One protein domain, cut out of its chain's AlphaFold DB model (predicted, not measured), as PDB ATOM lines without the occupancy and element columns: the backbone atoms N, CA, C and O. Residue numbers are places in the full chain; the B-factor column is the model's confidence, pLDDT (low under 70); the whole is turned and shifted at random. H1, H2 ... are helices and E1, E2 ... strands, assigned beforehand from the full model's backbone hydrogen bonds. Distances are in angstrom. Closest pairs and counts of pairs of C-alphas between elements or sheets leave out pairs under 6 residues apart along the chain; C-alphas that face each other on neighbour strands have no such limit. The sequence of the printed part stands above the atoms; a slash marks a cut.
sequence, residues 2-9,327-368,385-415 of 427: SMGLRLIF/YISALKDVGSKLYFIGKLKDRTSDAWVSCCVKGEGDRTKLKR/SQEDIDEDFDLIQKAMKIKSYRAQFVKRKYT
ATOM      1  N   SER A   2     -20.110 -52.060  32.440       42.66
ATOM      2  CA  SER A   2     -20.535 -50.751  31.907       42.66
ATOM      3  C   SER A   2     -19.427 -49.697  32.061       42.66
ATOM      4  O   SER A   2     -19.112 -49.260  33.175       42.66
ATOM      5  N   MET A   3     -18.800 -49.314  30.945       49.44
ATOM      6  CA  MET A   3     -17.924 -48.144  30.862       49.44
ATOM      7  C   MET A   3     -18.760 -46.922  30.476       49.44
ATOM      8  O   MET A   3     -19.299 -46.822  29.382       49.44
ATOM      9  N   GLY A   4     -18.876 -45.957  31.387       48.66
ATOM     10  CA  GLY A   4     -19.589 -44.714  31.105       48.66
ATOM     11  C   GLY A   4     -18.722 -43.742  30.310       48.66
ATOM     12  O   GLY A   4     -17.940 -42.993  30.904       48.66
ATOM     13  N   LEU A   5     -18.885 -43.691  28.990       51.12
ATOM     14  CA  LEU A   5     -18.203 -42.699  28.165       51.12
ATOM     15  C   LEU A   5     -18.761 -41.292  28.423       51.12
ATOM     16  O   LEU A   5     -19.972 -41.061  28.466       51.12
ATOM     17  N   ARG A   6     -17.866 -40.317  28.621       49.03
ATOM     18  CA  ARG A   6     -18.232 -38.904  28.731       49.03
ATOM     19  C   ARG A   6     -17.871 -38.197  27.435       49.03
ATOM     20  O   ARG A   6     -16.711 -37.850  27.223       49.03
ATOM     21  N   LEU A   7     -18.883 -37.871  26.640       49.22
ATOM     22  CA  LEU A   7     -18.695 -37.009  25.481       49.22
ATOM     23  C   LEU A   7     -18.864 -35.535  25.821       49.22
ATOM     24  O   LEU A   7     -19.695 -35.131  26.642       49.22
ATOM     25  N   ILE A   8     -18.026 -34.730  25.177       57.81
ATOM     26  CA  ILE A   8     -18.061 -33.279  25.206       57.81
ATOM     27  C   ILE A   8     -18.109 -32.788  23.759       57.81
ATOM     28  O   ILE A   8     -17.110 -32.827  23.043       57.81
ATOM     29  N   PHE A   9     -19.255 -32.256  23.343       50.38
ATOM     30  CA  PHE A   9     -19.404 -31.646  22.024       50.38
ATOM     31  C   PHE A   9     -18.971 -30.178  22.061       50.38
ATOM     32  O   PHE A   9     -19.439 -29.401  22.895       50.38
ATOM     33  N   TYR A 327     -31.516 -12.622  44.755       68.25
ATOM     34  CA  TYR A 327     -32.370 -13.430  43.893       68.25
ATOM     35  C   TYR A 327     -31.697 -13.501  42.521       68.25
ATOM     36  O   TYR A 327     -31.786 -12.571  41.718       68.25
ATOM     37  N   ILE A 328     -30.922 -14.562  42.300       72.88
ATOM     38  CA  ILE A 328     -30.295 -14.851  41.013       72.88
ATOM     39  C   ILE A 328     -31.317 -15.646  40.214       72.88
ATOM     40  O   ILE A 328     -31.579 -16.812  40.507       72.88
ATOM     41  N   SER A 329     -31.901 -15.005  39.209       79.62
ATOM     42  CA  SER A 329     -32.808 -15.667  38.279       79.62
ATOM     43  C   SER A 329     -31.992 -16.212  37.112       79.62
ATOM     44  O   SER A 329     -31.355 -15.457  36.373       79.62
ATOM     45  N   ALA A 330     -31.993 -17.534  36.951       78.94
ATOM     46  CA  ALA A 330     -31.426 -18.190  35.781       78.94
ATOM     47  C   ALA A 330     -32.536 -18.368  34.742       78.94
ATOM     48  O   ALA A 330     -33.429 -19.199  34.918       78.94
ATOM     49  N   LEU A 331     -32.490 -17.579  33.669       82.50
ATOM     50  CA  LEU A 331     -33.392 -17.761  32.541       82.50
ATOM     51  C   LEU A 331     -32.729 -18.725  31.560       82.50
ATOM     52  O   LEU A 331     -31.716 -18.409  30.927       82.50
ATOM     53  N   LYS A 332     -33.301 -19.923  31.459       81.88
ATOM     54  CA  LYS A 332     -32.930 -20.888  30.432       81.88
ATOM     55  C   LYS A 332     -33.846 -20.677  29.238       81.88
ATOM     56  O   LYS A 332     -35.012 -21.051  29.283       81.88
ATOM     57  N   ASP A 333     -33.305 -20.068  28.196       76.50
ATOM     58  CA  ASP A 333     -33.997 -19.987  26.917       76.50
ATOM     59  C   ASP A 333     -33.900 -21.343  26.192       76.50
ATOM     60  O   ASP A 333     -33.023 -22.152  26.514       76.50
ATOM     61  N   VAL A 334     -34.765 -21.618  25.214       67.50
ATOM     62  CA  VAL A 334     -34.916 -22.930  24.527       67.50
ATOM     63  C   VAL A 334     -33.696 -23.303  23.638       67.50
ATOM     64  O   VAL A 334     -33.762 -24.140  22.745       67.50
ATOM     65  N   GLY A 335     -32.519 -22.722  23.891       74.56
ATOM     66  CA  GLY A 335     -31.265 -22.967  23.176       74.56
ATOM     67  C   GLY A 335     -30.066 -23.259  24.089       74.56
ATOM     68  O   GLY A 335     -30.178 -23.422  25.298       74.56
ATOM     69  N   SER A 336     -28.865 -23.308  23.501       76.62
ATOM     70  CA  SER A 336     -27.591 -23.565  24.206       76.62
ATOM     71  C   SER A 336     -27.004 -22.331  24.915       76.62
ATOM     72  O   SER A 336     -25.781 -22.221  25.062       76.62
ATOM     73  N   LYS A 337     -27.848 -21.350  25.248       86.00
ATOM     74  CA  LYS A 337     -27.458 -20.065  25.836       86.00
ATOM     75  C   LYS A 337     -28.143 -19.941  27.191       86.00
ATOM     76  O   LYS A 337     -29.367 -19.957  27.265       86.00
ATOM     77  N   LEU A 338     -27.342 -19.811  28.239       89.19
ATOM     78  CA  LEU A 338     -27.817 -19.551  29.592       89.19
ATOM     79  C   LEU A 338     -27.620 -18.074  29.903       89.19
ATOM     80  O   LEU A 338     -26.528 -17.538  29.698       89.19
ATOM     81  N   TYR A 339     -28.660 -17.427  30.416       89.12
ATOM     82  CA  TYR A 339     -28.576 -16.054  30.894       89.12
ATOM     83  C   TYR A 339     -28.698 -16.056  32.413       89.12
ATOM     84  O   TYR A 339     -29.717 -16.458  32.977       89.12
ATOM     85  N   PHE A 340     -27.638 -15.608  33.077       91.94
ATOM     86  CA  PHE A 340     -27.644 -15.351  34.509       91.94
ATOM     87  C   PHE A 340     -27.931 -13.873  34.712       91.94
ATOM     88  O   PHE A 340     -27.117 -13.022  34.348       91.94
ATOM     89  N   ILE A 341     -29.096 -13.567  35.273       94.88
ATOM     90  CA  ILE A 341     -29.479 -12.196  35.593       94.88
ATOM     91  C   ILE A 341     -29.321 -12.027  37.099       94.88
ATOM     92  O   ILE A 341     -29.923 -12.754  37.893       94.88
ATOM     93  N   GLY A 342     -28.475 -11.080  37.491       95.56
ATOM     94  CA  GLY A 342     -28.164 -10.808  38.886       95.56
ATOM     95  C   GLY A 342     -27.928  -9.329  39.147       95.56
ATOM     96  O   GLY A 342     -27.960  -8.493  38.246       95.56
ATOM     97  N   LYS A 343     -27.685  -9.001  40.412       94.69
ATOM     98  CA  LYS A 343     -27.172  -7.687  40.805       94.69
ATOM     99  C   LYS A 343     -25.654  -7.792  40.964       94.69
ATOM    100  O   LYS A 343     -25.138  -8.862  41.246       94.69
ATOM    101  N   LEU A 344     -24.916  -6.716  40.777       95.12
ATOM    102  CA  LEU A 344     -23.494  -6.626  41.072       95.12
ATOM    103  C   LEU A 344     -23.297  -5.339  41.861       95.12
ATOM    104  O   LEU A 344     -23.845  -4.301  41.494       95.12
ATOM    105  N   LYS A 345     -22.561  -5.414  42.969       95.69
ATOM    106  CA  LYS A 345     -22.199  -4.220  43.724       95.69
ATOM    107  C   LYS A 345     -20.955  -3.614  43.083       95.69
ATOM    108  O   LYS A 345     -19.899  -4.249  43.087       95.69
ATOM    109  N   ASP A 346     -21.086  -2.420  42.520       96.31
ATOM    110  CA  ASP A 346     -19.929  -1.665  42.056       96.31
ATOM    111  C   ASP A 346     -19.155  -1.144  43.275       96.31
ATOM    112  O   ASP A 346     -19.729  -0.575  44.201       96.31
ATOM    113  N   ARG A 347     -17.840  -1.380  43.292       94.94
ATOM    114  CA  ARG A 347     -16.959  -0.969  44.392       94.94
ATOM    115  C   ARG A 347     -16.721   0.537  44.417       94.94
ATOM    116  O   ARG A 347     -16.360   1.056  45.464       94.94
ATOM    117  N   THR A 348     -16.866   1.215  43.279       96.00
ATOM    118  CA  THR A 348     -16.578   2.652  43.166       96.00
ATOM    119  C   THR A 348     -17.776   3.519  43.522       96.00
ATOM    120  O   THR A 348     -17.621   4.494  44.248       96.00
ATOM    121  N   SER A 349     -18.970   3.142  43.065       93.88
ATOM    122  CA  SER A 349     -20.209   3.854  43.391       93.88
ATOM    123  C   SER A 349     -20.926   3.324  44.634       93.88
ATOM    124  O   SER A 349     -21.889   3.942  45.083       93.88
ATOM    125  N   ASP A 350     -20.509   2.166  45.167       93.62
ATOM    126  CA  ASP A 350     -21.204   1.413  46.224       93.62
ATOM    127  C   ASP A 350     -22.682   1.081  45.905       93.62
ATOM    128  O   ASP A 350     -23.421   0.575  46.757       93.62
ATOM    129  N   ALA A 351     -23.110   1.303  44.658       95.94
ATOM    130  CA  ALA A 351     -24.462   1.080  44.183       95.94
ATOM    131  C   ALA A 351     -24.642  -0.344  43.634       95.94
ATOM    132  O   ALA A 351     -23.719  -0.978  43.113       95.94
ATOM    133  N   TRP A 352     -25.868  -0.858  43.742       94.56
ATOM    134  CA  TRP A 352     -26.256  -2.134  43.148       94.56
ATOM    135  C   TRP A 352     -26.696  -1.923  41.702       94.56
ATOM    136  O   TRP A 352     -27.711  -1.279  41.452       94.56
ATOM    137  N   VAL A 353     -25.974  -2.522  40.760       95.94
ATOM    138  CA  VAL A 353     -26.273  -2.464  39.324       95.94
ATOM    139  C   VAL A 353     -26.793  -3.828  38.872       95.94
ATOM    140  O   VAL A 353     -26.290  -4.859  39.311       95.94
ATOM    141  N   SER A 354     -27.805  -3.882  38.008       95.12
ATOM    142  CA  SER A 354     -28.220  -5.145  37.382       95.12
ATOM    143  C   SER A 354     -27.215  -5.560  36.307       95.12
ATOM    144  O   SER A 354     -26.905  -4.771  35.418       95.12
ATOM    145  N   CYS A 355     -26.734  -6.799  36.355       93.69
ATOM    146  CA  CYS A 355     -25.802  -7.374  35.390       93.69
ATOM    147  C   CYS A 355     -26.411  -8.638  34.766       93.69
ATOM    148  O   CYS A 355     -26.996  -9.470  35.465       93.69
ATOM    149  N   CYS A 356     -26.263  -8.785  33.449       93.44
ATOM    150  CA  CYS A 356     -26.638  -9.987  32.715       93.44
ATOM    151  C   CYS A 356     -25.368 -10.674  32.206       93.44
ATOM    152  O   CYS A 356     -24.617 -10.097  31.418       93.44
ATOM    153  N   VAL A 357     -25.127 -11.906  32.654       94.19
ATOM    154  CA  VAL A 357     -24.012 -12.735  32.197       94.19
ATOM    155  C   VAL A 357     -24.556 -13.797  31.259       94.19
ATOM    156  O   VAL A 357     -25.318 -14.680  31.656       94.19
ATOM    157  N   LYS A 358     -24.137 -13.722  29.999       93.38
ATOM    158  CA  LYS A 358     -24.459 -14.725  28.989       93.38
ATOM    159  C   LYS A 358     -23.400 -15.828  29.004       93.38
ATOM    160  O   LYS A 358     -22.269 -15.616  28.573       93.38
ATOM    161  N   GLY A 359     -23.785 -17.014  29.462       87.75
ATOM    162  CA  GLY A 359     -23.016 -18.244  29.306       87.75
ATOM    163  C   GLY A 359     -23.342 -18.904  27.969       87.75
ATOM    164  O   GLY A 359     -24.449 -19.397  27.765       87.75
ATOM    165  N   GLU A 360     -22.382 -18.924  27.047       84.94
ATOM    166  CA  GLU A 360     -22.485 -19.677  25.795       84.94
ATOM    167  C   GLU A 360     -21.529 -20.867  25.859       84.94
ATOM    168  O   GLU A 360     -20.311 -20.694  25.871       84.94
ATOM    169  N   GLY A 361     -22.065 -22.087  25.942       69.19
ATOM    170  CA  GLY A 361     -21.207 -23.273  25.974       69.19
ATOM    171  C   GLY A 361     -21.740 -24.480  26.727       69.19
ATOM    172  O   GLY A 361     -20.930 -25.253  27.249       69.19
ATOM    173  N   ASP A 362     -23.056 -24.679  26.771       63.78
ATOM    174  CA  ASP A 362     -23.607 -25.898  27.350       63.78
ATOM    175  C   ASP A 362     -23.223 -27.102  26.493       63.78
ATOM    176  O   ASP A 362     -23.778 -27.386  25.432       63.78
ATOM    177  N   ARG A 363     -22.203 -27.811  26.972       68.75
ATOM    178  CA  ARG A 363     -21.774 -29.096  26.433       68.75
ATOM    179  C   ARG A 363     -22.791 -30.131  26.888       68.75
ATOM    180  O   ARG A 363     -22.793 -30.519  28.059       68.75
ATOM    181  N   THR A 364     -23.643 -30.577  25.971       66.12
ATOM    182  CA  THR A 364     -24.531 -31.716  26.210       66.12
ATOM    183  C   THR A 364     -23.673 -32.946  26.496       66.12
ATOM    184  O   THR A 364     -22.740 -33.270  25.760       66.12
ATOM    185  N   LYS A 365     -23.939 -33.599  27.628       68.88
ATOM    186  CA  LYS A 365     -23.291 -34.858  28.000       68.88
ATOM    187  C   LYS A 365     -24.242 -35.969  27.588       68.88
ATOM    188  O   LYS A 365     -25.224 -36.195  28.288       68.88
ATOM    189  N   LEU A 366     -23.964 -36.624  26.470       63.62
ATOM    190  CA  LEU A 366     -24.663 -37.850  26.104       63.62
ATOM    191  C   LEU A 366     -23.981 -39.042  26.781       63.62
ATOM    192  O   LEU A 366     -22.753 -39.087  26.878       63.62
ATOM    193  N   LYS A 367     -24.799 -39.961  27.288       65.56
ATOM    194  CA  LYS A 367     -24.413 -41.325  27.647       65.56
ATOM    195  C   LYS A 367     -25.142 -42.232  26.665       65.56
ATOM    196  O   LYS A 367     -26.313 -41.967  26.400       65.56
ATOM    197  N   ARG A 368     -24.465 -43.242  26.128       61.53
ATOM    198  CA  ARG A 368     -25.102 -44.241  25.275       61.53
ATOM    199  C   ARG A 368     -25.419 -45.494  26.081       61.53
ATOM    200  O   ARG A 368     -24.635 -45.866  26.951       61.53
ATOM    201  N   SER A 385     -14.297 -53.141  22.676       91.12
ATOM    202  CA  SER A 385     -12.991 -52.518  22.700       91.12
ATOM    203  C   SER A 385     -13.137 -50.995  22.659       91.12
ATOM    204  O   SER A 385     -14.184 -50.430  22.344       91.12
ATOM    205  N   GLN A 386     -12.063 -50.302  23.022       87.81
ATOM    206  CA  GLN A 386     -12.010 -48.848  22.910       87.81
ATOM    207  C   GLN A 386     -12.190 -48.379  21.455       87.81
ATOM    208  O   GLN A 386     -12.783 -47.330  21.217       87.81
ATOM    209  N   GLU A 387     -11.658 -49.156  20.517       91.81
ATOM    210  CA  GLU A 387     -11.664 -48.860  19.087       91.81
ATOM    211  C   GLU A 387     -13.089 -48.988  18.536       91.81
ATOM    212  O   GLU A 387     -13.560 -48.055  17.894       91.81
ATOM    213  N   ASP A 388     -13.818 -50.040  18.933       92.94
ATOM    214  CA  ASP A 388     -15.221 -50.271  18.549       92.94
ATOM    215  C   ASP A 388     -16.100 -49.073  18.944       92.94
ATOM    216  O   ASP A 388     -16.887 -48.550  18.156       92.94
ATOM    217  N   ILE A 389     -15.907 -48.576  20.173       90.69
ATOM    218  CA  ILE A 389     -16.649 -47.421  20.683       90.69
ATOM    219  C   ILE A 389     -16.343 -46.175  19.841       90.69
ATOM    220  O   ILE A 389     -17.256 -45.411  19.521       90.69
ATOM    221  N   ASP A 390     -15.076 -45.929  19.509       91.31
ATOM    222  CA  ASP A 390     -14.680 -44.745  18.744       91.31
ATOM    223  C   ASP A 390     -15.189 -44.808  17.287       91.31
ATOM    224  O   ASP A 390     -15.679 -43.794  16.777       91.31
ATOM    225  N   GLU A 391     -15.180 -45.982  16.646       94.12
ATOM    226  CA  GLU A 391     -15.739 -46.204  15.301       94.12
ATOM    227  C   GLU A 391     -17.247 -45.932  15.246       94.12
ATOM    228  O   GLU A 391     -17.722 -45.183  14.380       94.12
ATOM    229  N   ASP A 392     -17.996 -46.442  16.225       93.25
ATOM    230  CA  ASP A 392     -19.418 -46.143  16.378       93.25
ATOM    231  C   ASP A 392     -19.647 -44.636  16.527       93.25
ATOM    232  O   ASP A 392     -20.525 -44.040  15.886       93.25
ATOM    233  N   PHE A 393     -18.836 -43.955  17.342       91.81
ATOM    234  CA  PHE A 393     -18.960 -42.507  17.486       91.81
ATOM    235  C   PHE A 393     -18.715 -41.756  16.189       91.81
ATOM    236  O   PHE A 393     -19.428 -40.778  15.941       91.81
ATOM    237  N   ASP A 394     -17.794 -42.210  15.352       93.44
ATOM    238  CA  ASP A 394     -17.527 -41.611  14.052       93.44
ATOM    239  C   ASP A 394     -18.682 -41.852  13.063       93.44
ATOM    240  O   ASP A 394     -19.054 -40.936  12.317       93.44
ATOM    241  N   LEU A 395     -19.339 -43.017  13.095       92.12
ATOM    242  CA  LEU A 395     -20.566 -43.278  12.327       92.12
ATOM    243  C   LEU A 395     -21.693 -42.328  12.738       92.12
ATOM    244  O   LEU A 395     -22.320 -41.666  11.904       92.12
ATOM    245  N   ILE A 396     -21.904 -42.173  14.042       92.44
ATOM    246  CA  ILE A 396     -22.929 -41.273  14.577       92.44
ATOM    247  C   ILE A 396     -22.568 -39.811  14.323       92.44
ATOM    248  O   ILE A 396     -23.447 -38.984  14.063       92.44
ATOM    249  N   GLN A 397     -21.282 -39.473  14.353       94.31
ATOM    250  CA  GLN A 397     -20.788 -38.154  13.995       94.31
ATOM    251  C   GLN A 397     -21.120 -37.826  12.535       94.31
ATOM    252  O   GLN A 397     -21.610 -36.721  12.268       94.31
ATOM    253  N   LYS A 398     -20.892 -38.772  11.615       95.12
ATOM    254  CA  LYS A 398     -21.237 -38.652  10.192       95.12
ATOM    255  C   LYS A 398     -22.749 -38.499  10.009       95.12
ATOM    256  O   LYS A 398     -23.173 -37.539   9.364       95.12
ATOM    257  N   ALA A 399     -23.555 -39.343  10.654       94.94
ATOM    258  CA  ALA A 399     -25.018 -39.288  10.586       94.94
ATOM    259  C   ALA A 399     -25.583 -37.949  11.102       94.94
ATOM    260  O   ALA A 399     -26.428 -37.322  10.463       94.94
ATOM    261  N   MET A 400     -25.060 -37.455  12.229       93.19
ATOM    262  CA  MET A 400     -25.513 -36.217  12.878       93.19
ATOM    263  C   MET A 400     -24.817 -34.952  12.350       93.19
ATOM    264  O   MET A 400     -25.075 -33.853  12.851       93.19
ATOM    265  N   LYS A 401     -23.918 -35.077  11.363       93.94
ATOM    266  CA  LYS A 401     -23.142 -33.973  10.766       93.94
ATOM    267  C   LYS A 401     -22.383 -33.135  11.809       93.94
ATOM    268  O   LYS A 401     -22.268 -31.908  11.698       93.94
ATOM    269  N   ILE A 402     -21.860 -33.775  12.854       94.12
ATOM    270  CA  ILE A 402     -21.120 -33.099  13.927       94.12
ATOM    271  C   ILE A 402     -19.678 -32.864  13.465       94.12
ATOM    272  O   ILE A 402     -18.922 -33.797  13.240       94.12
ATOM    273  N   LYS A 403     -19.251 -31.603  13.351       92.62
ATOM    274  CA  LYS A 403     -17.921 -31.269  12.796       92.62
ATOM    275  C   LYS A 403     -16.739 -31.622  13.704       92.62
ATOM    276  O   LYS A 403     -15.644 -31.846  13.209       92.62
ATOM    277  N   SER A 404     -16.928 -31.604  15.021       89.88
ATOM    278  CA  SER A 404     -15.883 -31.975  15.976       89.88
ATOM    279  C   SER A 404     -16.466 -32.371  17.329       89.88
ATOM    280  O   SER A 404     -17.459 -31.805  17.799       89.88
ATOM    281  N   TYR A 405     -15.817 -33.332  17.982       91.12
ATOM    282  CA  TYR A 405     -16.142 -33.775  19.332       91.12
ATOM    283  C   TYR A 405     -14.865 -33.981  20.152       91.12
ATOM    284  O   TYR A 405     -13.749 -33.927  19.638       91.12
ATOM    285  N   ARG A 406     -15.028 -34.135  21.466       88.00
ATOM    286  CA  ARG A 406     -13.965 -34.572  22.369       88.00
ATOM    287  C   ARG A 406     -14.524 -35.669  23.264       88.00
ATOM    288  O   ARG A 406     -15.413 -35.396  24.075       88.00
ATOM    289  N   ALA A 407     -13.995 -36.876  23.130       87.81
ATOM    290  CA  ALA A 407     -14.290 -37.989  24.019       87.81
ATOM    291  C   ALA A 407     -13.249 -38.071  25.145       87.81
ATOM    292  O   ALA A 407     -12.091 -37.678  24.986       87.81
ATOM    293  N   GLN A 408     -13.686 -38.510  26.324       87.88
ATOM    294  CA  GLN A 408     -12.792 -38.900  27.407       87.88
ATOM    295  C   GLN A 408     -13.434 -40.033  28.206       87.88
ATOM    296  O   GLN A 408     -14.558 -39.897  28.702       87.88
ATOM    297  N   PHE A 409     -12.683 -41.112  28.403       85.12
ATOM    298  CA  PHE A 409     -13.083 -42.212  29.271       85.12
ATOM    299  C   PHE A 409     -12.966 -41.768  30.724       85.12
ATOM    300  O   PHE A 409     -11.910 -41.330  31.187       85.12
ATOM    301  N   VAL A 410     -14.087 -41.805  31.445       87.06
ATOM    302  CA  VAL A 410     -14.155 -41.379  32.843       87.06
ATOM    303  C   VAL A 410     -14.799 -42.488  33.653       87.06
ATOM    304  O   VAL A 410     -15.999 -42.722  33.544       87.06
ATOM    305  N   LYS A 411     -14.019 -43.110  34.538       85.56
ATOM    306  CA  LYS A 411     -14.540 -44.082  35.503       85.56
ATOM    307  C   LYS A 411     -15.511 -43.375  36.446       85.56
ATOM    308  O   LYS A 411     -15.136 -42.423  37.134       85.56
ATOM    309  N   ARG A 412     -16.771 -43.810  36.470       80.88
ATOM    310  CA  ARG A 412     -17.807 -43.269  37.359       80.88
ATOM    311  C   ARG A 412     -18.414 -44.390  38.176       80.88
ATOM    312  O   ARG A 412     -18.643 -45.475  37.669       80.88
ATOM    313  N   LYS A 413     -18.699 -44.091  39.440       85.38
ATOM    314  CA  LYS A 413     -19.508 -44.972  40.275       85.38
ATOM    315  C   LYS A 413     -20.964 -44.756  39.895       85.38
ATOM    316  O   LYS A 413     -21.445 -43.628  40.007       85.38
ATOM    317  N   TYR A 414     -21.627 -45.804  39.434       83.19
ATOM    318  CA  TYR A 414     -23.071 -45.798  39.272       83.19
ATOM    319  C   TYR A 414     -23.712 -46.342  40.547       83.19
ATOM    320  O   TYR A 414     -23.290 -47.380  41.053       83.19
ATOM    321  N   THR A 415     -24.662 -45.597  41.108       85.06
ATOM    322  CA  THR A 415     -25.356 -45.956  42.358       85.06
ATOM    323  C   THR A 415     -26.873 -45.930  42.216       85.06
ATOM    324  O   THR A 415     -27.571 -46.125  43.204       85.06
TER     325      THR A 415
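Overview. This is residues 2 to 9, 327 to 368 and 385 to 415 of the 427 residues of an uncharacterized protein of Psilocybe cyanescens (UniProt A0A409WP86). A small head and a long arm stand end to end: in the head, helix H1 lies near E5 of the two-stranded ribbon E1 E5; the arm is the antiparallel meander E2-E3-E4, each strand beside the one before. The printed part has 81 residues, with one named helix and five named strands in the order E1 E2 E3 E4 H1 E5. The class is mixed, helices and strands; the whole is extended, radius of gyration of the C-alphas 19.6 A, spans 60 by 32 by 22 A.

Arrangement. E1, residues 5 to 9, is antiparallel to E5, residues 405 to 409; N 8 and O 406, 2.9 A, are within hydrogen-bond range. E2, residues 329 to 332, and E3, residues 337 to 345, form a hairpin, with N 331 and O 339 at 3.1 A. E3 and E4, residues 352 to 360, form another, with N 344 and O 353 at 2.7 A. H1, residues 386 to 399, is near E5, and every O i to N i+4 pair in it is within range.

Along the chain. E1 begins at C-alpha 5 (-18.203, -42.699, 28.165). E3 measures 24.5 A, E4 25.0 A and H1 20.3 A. E5 ends at C-alpha 409 (-13.083, -42.212, 29.271).

Size, cuts and confidence. Residues 10 to 326 and 369 to 384 are cut out, with C-alpha gaps of 31.3 A and 14.9 A. Of the links printed whole, none is long. Residues 2 to 9, 327, 334 and 361 to 368 have pLDDT under 70.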